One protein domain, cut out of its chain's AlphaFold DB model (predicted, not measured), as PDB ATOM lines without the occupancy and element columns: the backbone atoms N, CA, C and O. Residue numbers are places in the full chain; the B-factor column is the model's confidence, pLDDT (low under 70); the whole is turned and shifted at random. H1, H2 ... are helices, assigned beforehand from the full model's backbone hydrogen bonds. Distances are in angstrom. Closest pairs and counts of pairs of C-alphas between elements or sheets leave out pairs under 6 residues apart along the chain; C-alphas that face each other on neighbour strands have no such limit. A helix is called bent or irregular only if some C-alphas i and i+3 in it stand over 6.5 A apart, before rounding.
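This is residues 154 to 218 of the 799 residues of the protein "Hypothetical protein" of Adineta ricciae (UniProt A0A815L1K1). A sharply bent helix, H1, has two arms that meet at a corner, and H3 crosses arm H1a and also packs on arm H1b, so that these three pieces gather at one end. H1b leads away from that end towards the small helix H2, which touches no helix. The printed part has 65 residues with three named helices, in the order H1, H2, H3, and no named strand; its class is all helix. It is compact by its radius of gyration of the C-alphas, 11.9 A, yet elongated in outline, with spans of 40 by 20 by 18 A.

Go past residues 154 to 160 to H1, residues 161 to 186, assigned as one helix by its hydrogen bonds but bent: C-alphas 173 and 176 are 9.1 A apart. Its arms H1a, residues 161 to 173, and H1b, residues 176 to 186, touch, H1a with residues 167 to 171 alone; their closest C-alphas, of Val 171 and Val 179, are 6.0 A apart. The arms run opposite ways at a steep tilt of 68 degrees, only just short of about perpendicular. Next come H2, residues 189 to 193, apart from both arms, and H3, residues 203 to 216, apart from H2. H3 touches H1a about perpendicular, at 81 degrees, with the C-alphas of Ala 168 and Lys 210 closest at 5.3 A. H3 touches H1b at a steep tilt of 55 degrees, opposite ways; the closest C-alphas, of Ala 176 and Leu 206, are 5.4 A apart. The helix packing is mostly crossed. In H1a, H1b, H2 and H3 every O i to N i+4 pair is within hydrogen-bond range.

Find C-alpha 161 at (-6.084, 130.672, 15.757); from there H1a runs 19.4 A to C-alpha 173. H1b runs 15.7 A from C-alpha 176 at (-4.932, 145.899, 25.803) to C-alpha 186. H2 is 6.2 A long, and H3 runs 19.5 A from C-alpha 203 to C-alpha 216 at (-8.070, 141.598, 9.098).

Look for the two C-alphas farthest apart at Glu 190 and Arg 218, 40.3 A. The printed part has no cut; the link from H1 to H2 is tight, the link from H2 to H3 is short, and no link is long. The mean pLDDT of the printed part is 78.1, and residues 154 to 156, 177 to 178, 181, 195 and 217 to 218 of the model are under 70.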
ATOM      1  N   LYS A 154      11.358 133.482  30.481       59.09
ATOM      2  CA  LYS A 154       9.912 133.729  30.400       59.09
ATOM      3  C   LYS A 154       9.404 133.152  29.086       59.09
ATOM      4  O   LYS A 154       9.586 133.774  28.040       59.09
ATOM      5  N   VAL A 155       8.787 131.977  29.126       59.25
ATOM      6  CA  VAL A 155       8.264 131.325  27.919       59.25
ATOM      7  C   VAL A 155       6.741 131.407  27.942       59.25
ATOM      8  O   VAL A 155       6.079 130.891  28.840       59.25
ATOM      9  N   GLY A 156       6.177 132.104  26.957       64.62
ATOM     10  CA  GLY A 156       4.741 132.121  26.689       64.62
ATOM     11  C   GLY A 156       4.463 131.408  25.373       64.62
ATOM     12  O   GLY A 156       5.187 131.611  24.395       64.62
ATOM     13  N   ARG A 157       3.422 130.572  25.327       75.00
ATOM     14  CA  ARG A 157       2.990 129.958  24.066       75.00
ATOM     15  C   ARG A 157       2.517 131.042  23.082       75.00
ATOM     16  O   ARG A 157       1.826 131.975  23.496       75.00
ATOM     17  N   PRO A 158       2.842 130.933  21.781       78.19
ATOM     18  CA  PRO A 158       2.279 131.816  20.768       78.19
ATOM     19  C   PRO A 158       0.751 131.730  20.765       78.19
ATOM     20  O   PRO A 158       0.178 130.645  20.714       78.19
ATOM     21  N   ILE A 159       0.087 132.883  20.788       84.00
ATOM     22  CA  ILE A 159      -1.375 132.958  20.722       84.00
ATOM     23  C   ILE A 159      -1.779 132.903  19.256       84.00
ATOM     24  O   ILE A 159      -1.546 133.864  18.519       84.00
ATOM     25  N   THR A 160      -2.389 131.801  18.835       84.25
ATOM     26  CA  THR A 160      -2.767 131.546  17.441       84.25
ATOM     27  C   THR A 160      -4.243 131.158  17.318       84.25
ATOM     28  O   THR A 160      -4.922 130.868  18.306       84.25
ATOM     29  N   GLY A 161      -4.762 131.204  16.088       84.56
ATOM     30  CA  GLY A 161      -6.084 130.672  15.757       84.56
ATOM     31  C   GLY A 161      -7.261 131.361  16.478       84.56
ATOM     32  O   GLY A 161      -7.232 132.579  16.679       84.56
ATOM     33  N   PRO A 162      -8.308 130.604  16.867       85.12
ATOM     34  CA  PRO A 162      -9.542 131.150  17.447       85.12
ATOM     35  C   PRO A 162      -9.338 131.951  18.738       85.12
ATOM     36  O   PRO A 162     -10.010 132.960  18.954       85.12
ATOM     37  N   LEU A 163      -8.378 131.545  19.577       83.88
ATOM     38  CA  LEU A 163      -8.061 132.237  20.828       83.88
ATOM     39  C   LEU A 163      -7.562 133.665  20.566       83.88
ATOM     40  O   LEU A 163      -7.954 134.603  21.258       83.88
ATOM     41  N   ARG A 164      -6.744 133.847  19.521       88.12
ATOM     42  CA  ARG A 164      -6.243 135.165  19.108       88.12
ATOM     43  C   ARG A 164      -7.381 136.099  18.695       88.12
ATOM     44  O   ARG A 164      -7.359 137.280  19.023       88.12
ATOM     45  N   GLU A 165      -8.389 135.565  18.010       86.50
ATOM     46  CA  GLU A 165      -9.561 136.320  17.555       86.50
ATOM     47  C   GLU A 165     -10.520 136.678  18.700       86.50
ATOM     48  O   GLU A 165     -11.060 137.785  18.724       86.50
ATOM     49  N   ALA A 166     -10.692 135.785  19.679       88.44
ATOM     50  CA  ALA A 166     -11.446 136.072  20.898       88.44
ATOM     51  C   ALA A 166     -10.780 137.192  21.714       88.44
ATOM     52  O   ALA A 166     -11.421 138.200  22.015       88.44
ATOM     53  N   ILE A 167      -9.472 137.072  21.963       89.31
ATOM     54  CA  ILE A 167      -8.686 138.092  22.668       89.31
ATOM     55  C   ILE A 167      -8.745 139.428  21.922       89.31
ATOM     56  O   ILE A 167      -8.893 140.468  22.550       89.31
ATOM     57  N   ALA A 168      -8.695 139.437  20.589       88.19
ATOM     58  CA  ALA A 168      -8.797 140.677  19.826       88.19
ATOM     59  C   ALA A 168     -10.127 141.423  20.038       88.19
ATOM     60  O   ALA A 168     -10.136 142.647  20.196       88.19
ATOM     61  N   LYS A 169     -11.253 140.697  20.088       88.69
ATOM     62  CA  LYS A 169     -12.572 141.276  20.395       88.69
ATOM     63  C   LYS A 169     -12.618 141.843  21.812       88.69
ATOM     64  O   LYS A 169     -13.167 142.923  22.032       88.69
ATOM     65  N   GLU A 170     -12.001 141.157  22.766       86.75
ATOM     66  CA  GLU A 170     -11.900 141.636  24.145       86.75
ATOM     67  C   GLU A 170     -11.014 142.881  24.250       86.75
ATOM     68  O   GLU A 170     -11.426 143.877  24.840       86.75
ATOM     69  N   VAL A 171      -9.846 142.884  23.600       87.62
ATOM     70  CA  VAL A 171      -8.934 144.038  23.547       87.62
ATOM     71  C   VAL A 171      -9.622 145.254  22.921       87.62
ATOM     72  O   VAL A 171      -9.390 146.383  23.353       87.62
ATOM     73  N   LYS A 172     -10.510 145.052  21.943       80.69
ATOM     74  CA  LYS A 172     -11.340 146.121  21.369       80.69
ATOM     75  C   LYS A 172     -12.355 146.690  22.366       80.69
ATOM     76  O   LYS A 172     -12.704 147.860  22.261       80.69
ATOM     77  N   THR A 173     -12.808 145.875  23.313       81.06
ATOM     78  CA  THR A 173     -13.858 146.234  24.274       81.06
ATOM     79  C   THR A 173     -13.290 146.918  25.516       81.06
ATOM     80  O   THR A 173     -13.794 147.961  25.916       81.06
ATOM     81  N   ILE A 174     -12.235 146.360  26.119       75.00
ATOM     82  CA  ILE A 174     -11.690 146.824  27.412       75.00
ATOM     83  C   ILE A 174     -10.236 147.320  27.334       75.00
ATOM     84  O   ILE A 174      -9.649 147.696  28.347       75.00
ATOM     85  N   GLY A 175      -9.645 147.351  26.136       72.69
ATOM     86  CA  GLY A 175      -8.271 147.796  25.903       72.69
ATOM     87  C   GLY A 175      -7.214 146.735  26.236       72.69
ATOM     88  O   GLY A 175      -7.431 145.832  27.040       72.69
ATOM     89  N   ALA A 176      -6.029 146.859  25.627       78.25
ATOM     90  CA  ALA A 176      -4.932 145.899  25.803       78.25
ATOM     91  C   ALA A 176      -4.451 145.818  27.261       78.25
ATOM     92  O   ALA A 176      -4.183 144.733  27.768       78.25
ATOM     93  N   LEU A 177      -4.401 146.957  27.961       64.88
ATOM     94  CA  LEU A 177      -4.059 146.984  29.384       64.88
ATOM     95  C   LEU A 177      -5.138 146.304  30.241       64.88
ATOM     96  O   LEU A 177      -4.802 145.517  31.118       64.88
ATOM     97  N   GLY A 178      -6.419 146.540  29.941       67.44
ATOM     98  CA  GLY A 178      -7.527 145.916  30.665       67.44
ATOM     99  C   GLY A 178      -7.541 144.393  30.519       67.44
ATOM    100  O   GLY A 178      -7.727 143.683  31.506       67.44
ATOM    101  N   VAL A 179      -7.273 143.877  29.313       79.75
ATOM    102  CA  VAL A 179      -7.132 142.429  29.078       79.75
ATOM    103  C   VAL A 179      -5.920 141.860  29.821       79.75
ATOM    104  O   VAL A 179      -6.049 140.823  30.466       79.75
ATOM    105  N   TYR A 180      -4.773 142.548  29.799       78.38
ATOM    106  CA  TYR A 180      -3.576 142.134  30.539       78.38
ATOM    107  C   TYR A 180      -3.838 142.017  32.048       78.38
ATOM    108  O   TYR A 180      -3.577 140.976  32.644       78.38
ATOM    109  N   GLU A 181      -4.402 143.059  32.663       65.88
ATOM    110  CA  GLU A 181      -4.681 143.101  34.104       65.88
ATOM    111  C   GLU A 181      -5.763 142.104  34.530       65.88
ATOM    112  O   GLU A 181      -5.720 141.564  35.635       65.88
ATOM    113  N   ARG A 182      -6.764 141.854  33.678       82.81
ATOM    114  CA  ARG A 182      -7.766 140.809  33.915       82.81
ATOM    115  C   ARG A 182      -7.113 139.428  33.895       82.81
ATOM    116  O   ARG A 182      -7.312 138.655  34.823       82.81
ATOM    117  N   ASN A 183      -6.327 139.131  32.865       81.88
ATOM    118  CA  ASN A 183      -5.675 137.832  32.730       81.88
ATOM    119  C   ASN A 183      -4.664 137.588  33.855       81.88
ATOM    120  O   ASN A 183      -4.625 136.496  34.403       81.88
ATOM    121  N   LEU A 184      -3.912 138.615  34.263       77.31
ATOM    122  CA  LEU A 184      -2.997 138.527  35.398       77.31
ATOM    123  C   LEU A 184      -3.730 138.221  36.716       77.31
ATOM    124  O   LEU A 184      -3.217 137.457  37.522       77.31
ATOM    125  N   ARG A 185      -4.932 138.778  36.923       74.31
ATOM    126  CA  ARG A 185      -5.759 138.511  38.115       74.31
ATOM    127  C   ARG A 185      -6.294 137.081  38.197       74.31
ATOM    128  O   ARG A 185      -6.571 136.622  39.297       74.31
ATOM    129  N   HIS A 186      -6.479 136.415  37.061       78.12
ATOM    130  CA  HIS A 186      -7.035 135.059  36.996       78.12
ATOM    131  C   HIS A 186      -5.987 133.982  36.694       78.12
ATOM    132  O   HIS A 186      -6.339 132.808  36.621       78.12
ATOM    133  N   ALA A 187      -4.727 134.370  36.501       79.50
ATOM    134  CA  ALA A 187      -3.653 133.445  36.181       79.50
ATOM    135  C   ALA A 187      -3.296 132.561  37.379       79.50
ATOM    136  O   ALA A 187      -3.272 133.017  38.523       79.50
ATOM    137  N   ASN A 188      -2.967 131.299  37.105       82.25
ATOM    138  CA  ASN A 188      -2.524 130.370  38.139       82.25
ATOM    139  C   ASN A 188      -1.141 130.779  38.685       82.25
ATOM    140  O   ASN A 188      -0.144 130.793  37.958       82.25
ATOM    141  N   GLU A 189      -1.075 131.083  39.982       77.75
ATOM    142  CA  GLU A 189       0.151 131.531  40.646       77.75
ATOM    143  C   GLU A 189       1.293 130.508  40.592       77.75
ATOM    144  O   GLU A 189       2.459 130.903  40.531       77.75
ATOM    145  N   GLU A 190       0.990 129.209  40.614       76.31
ATOM    146  CA  GLU A 190       1.995 128.144  40.550       76.31
ATOM    147  C   GLU A 190       2.676 128.132  39.178       76.31
ATOM    148  O   GLU A 190       3.903 128.146  39.095       76.31
ATOM    149  N   LEU A 191       1.895 128.252  38.099       73.44
ATOM    150  CA  LEU A 191       2.419 128.329  36.732       73.44
ATOM    151  C   LEU A 191       3.249 129.599  36.499       73.44
ATOM    152  O   LEU A 191       4.286 129.551  35.833       73.44
ATOM    153  N   LEU A 192       2.836 130.730  37.079       71.19
ATOM    154  CA  LEU A 192       3.598 131.978  37.009       71.19
ATOM    155  C   LEU A 192       4.946 131.869  37.738       71.19
ATOM    156  O   LEU A 192       5.952 132.378  37.237       71.19
ATOM    157  N   LYS A 193       4.989 131.188  38.892       72.50
ATOM    158  CA  LYS A 193       6.231 130.909  39.637       72.50
ATOM    159  C   LYS A 193       7.169 129.986  38.857       72.50
ATOM    160  O   LYS A 193       8.380 130.185  38.901       72.50
ATOM    161  N   GLU A 194       6.617 129.043  38.094       71.69
ATOM    162  CA  GLU A 194       7.364 128.158  37.192       71.69
ATOM    163  C   GLU A 194       7.827 128.840  35.885       71.69
ATOM    164  O   GLU A 194       8.544 128.222  35.095       71.69
ATOM    165  N   GLY A 195       7.471 130.111  35.654       65.75
ATOM    166  CA  GLY A 195       7.891 130.889  34.482       65.75
ATOM    167  C   GLY A 195       6.995 130.734  33.246       65.75
ATOM    168  O   GLY A 195       7.373 131.181  32.158       65.75
ATOM    169  N   ASN A 196       5.808 130.137  33.390       74.94
ATOM    170  CA  ASN A 196       4.828 129.988  32.317       74.94
ATOM    171  C   ASN A 196       3.884 131.199  32.267       74.94
ATOM    172  O   ASN A 196       2.993 131.353  33.100       74.94
ATOM    173  N   PHE A 197       4.042 132.036  31.240       78.25
ATOM    174  CA  PHE A 197       3.239 133.253  31.043       78.25
ATOM    175  C   PHE A 197       2.195 133.115  29.926       78.25
ATOM    176  O   PHE A 197       1.724 134.112  29.384       78.25
ATOM    177  N   SER A 198       1.829 131.888  29.546       78.31
ATOM    178  CA  SER A 198       0.943 131.642  28.396       78.31
ATOM    179  C   SER A 198      -0.461 132.239  28.563       78.31
ATOM    180  O   SER A 198      -1.065 132.660  27.581       78.31
ATOM    181  N   GLU A 199      -0.967 132.313  29.796       79.56
ATOM    182  CA  GLU A 199      -2.296 132.863  30.109       79.56
ATOM    183  C   GLU A 199      -2.303 134.390  30.256       79.56
ATOM    184  O   GLU A 199      -3.368 135.011  30.242       79.56
ATOM    185  N   VAL A 200      -1.122 135.015  30.338       83.88
ATOM    186  CA  VAL A 200      -0.954 136.458  30.557       83.88
ATOM    187  C   VAL A 200      -0.143 137.068  29.406       83.88
ATOM    188  O   VAL A 200       1.049 137.356  29.557       83.88
ATOM    189  N   PRO A 201      -0.771 137.283  28.233       84.25
ATOM    190  CA  PRO A 201      -0.103 137.856  27.071       84.25
ATOM    191  C   PRO A 201       0.435 139.242  27.395       84.25
ATOM    192  O   PRO A 201      -0.281 140.052  27.975       84.25
ATOM    193  N   THR A 202       1.659 139.566  26.983       82.44
ATOM    194  CA  THR A 202       2.190 140.916  27.212       82.44
ATOM    195  C   THR A 202       1.361 141.968  26.476       82.44
ATOM    196  O   THR A 202       0.742 141.698  25.444       82.44
ATOM    197  N   LYS A 203       1.393 143.209  26.973       78.50
ATOM    198  CA  LYS A 203       0.718 144.337  26.321       78.50
ATOM    199  C   LYS A 203       1.115 144.480  24.846       78.50
ATOM    200  O   LYS A 203       0.251 144.708  24.015       78.50
ATOM    201  N   GLU A 204       2.386 144.269  24.514       79.12
ATOM    202  CA  GLU A 204       2.880 144.305  23.130       79.12
ATOM    203  C   GLU A 204       2.227 143.233  22.249       79.12
ATOM    204  O   GLU A 204       1.845 143.509  21.112       79.12
ATOM    205  N   VAL A 205       2.050 142.016  22.777       84.81
ATOM    206  CA  VAL A 205       1.344 140.937  22.075       84.81
ATOM    207  C   VAL A 205      -0.126 141.301  21.882       84.81
ATOM    208  O   VAL A 205      -0.652 141.094  20.793       84.81
ATOM    209  N   LEU A 206      -0.780 141.883  22.888       86.56
ATOM    210  CA  LEU A 206      -2.178 142.324  22.806       86.56
ATOM    211  C   LEU A 206      -2.371 143.493  21.829       86.56
ATOM    212  O   LEU A 206      -3.320 143.484  21.047       86.56
ATOM    213  N   ASP A 207      -1.455 144.461  21.816       79.62
ATOM    214  CA  ASP A 207      -1.444 145.572  20.861       79.62
ATOM    215  C   ASP A 207      -1.228 145.054  19.430       79.62
ATOM    216  O   ASP A 207      -1.908 145.491  18.500       79.62
ATOM    217  N   LYS A 208      -0.357 144.052  19.252       85.25
ATOM    218  CA  LYS A 208      -0.156 143.376  17.964       85.25
ATOM    219  C   LYS A 208      -1.389 142.579  17.530       85.25
ATOM    220  O   LYS A 208      -1.769 142.651  16.365       85.25
ATOM    221  N   ILE A 209      -2.047 141.868  18.448       88.56
ATOM    222  CA  ILE A 209      -3.316 141.165  18.193       88.56
ATOM    223  C   ILE A 209      -4.393 142.156  17.744       88.56
ATOM    224  O   ILE A 209      -5.074 141.907  16.753       88.56
ATOM    225  N   LYS A 210      -4.523 143.293  18.437       83.81
ATOM    226  CA  LYS A 210      -5.449 144.365  18.060       83.81
ATOM    227  C   LYS A 210      -5.138 144.888  16.665       83.81
ATOM    228  O   LYS A 210      -6.035 144.972  15.837       83.81
ATOM    229  N   GLN A 211      -3.872 145.190  16.393       80.31
ATOM    230  CA  GLN A 211      -3.435 145.680  15.094       80.31
ATOM    231  C   GLN A 211      -3.742 144.678  13.976       80.31
ATOM    232  O   GLN A 211      -4.269 145.065  12.941       80.31
ATOM    233  N   GLU A 212      -3.430 143.396  14.164       80.44
ATOM    234  CA  GLU A 212      -3.725 142.339  13.192       80.44
ATOM    235  C   GLU A 212      -5.227 142.147  12.985       80.44
ATOM    236  O   GLU A 212      -5.668 141.969  11.854       80.44
ATOM    237  N   TYR A 213      -6.021 142.226  14.050       83.12
ATOM    238  CA  TYR A 213      -7.475 142.167  13.969       83.12
ATOM    239  C   TYR A 213      -8.032 143.363  13.203       83.12
ATOM    240  O   TYR A 213      -8.776 143.182  12.244       83.12
ATOM    241  N   ASP A 214      -7.605 144.578  13.540       73.44
ATOM    242  CA  ASP A 214      -7.973 145.789  12.811       73.44
ATOM    243  C   ASP A 214      -7.536 145.699  11.341       73.44
ATOM    244  O   ASP A 214      -8.270 146.147  10.465       73.44
ATOM    245  N   ASN A 215      -6.389 145.066  11.057       71.88
ATOM    246  CA  ASN A 215      -5.913 144.785   9.702       71.88
ATOM    247  C   ASN A 215      -6.766 143.731   8.974       71.88
ATOM    248  O   ASN A 215      -7.005 143.890   7.782       71.88
ATOM    249  N   LYS A 216      -7.243 142.685   9.662       70.38
ATOM    250  CA  LYS A 216      -8.070 141.598   9.098       70.38
ATOM    251  C   LYS A 216      -9.406 142.112   8.556       70.38
ATOM    252  O   LYS A 216      -9.910 141.573   7.579       70.38
ATOM    253  N   TYR A 217      -9.963 143.159   9.165       60.12
ATOM    254  CA  TYR A 217     -11.186 143.820   8.689       60.12
ATOM    255  C   TYR A 217     -10.911 145.078   7.852       60.12
ATOM    256  O   TYR A 217     -11.837 145.850   7.590       60.12
ATOM    257  N   ARG A 218      -9.662 145.307   7.415       59.94
ATOM    258  CA  ARG A 218      -9.375 146.327   6.396       59.94
ATOM    259  C   ARG A 218      -9.927 145.875   5.056       59.94
ATOM    260  O   ARG A 218      -9.767 144.725   4.665       59.94
TER     261      ARG A 218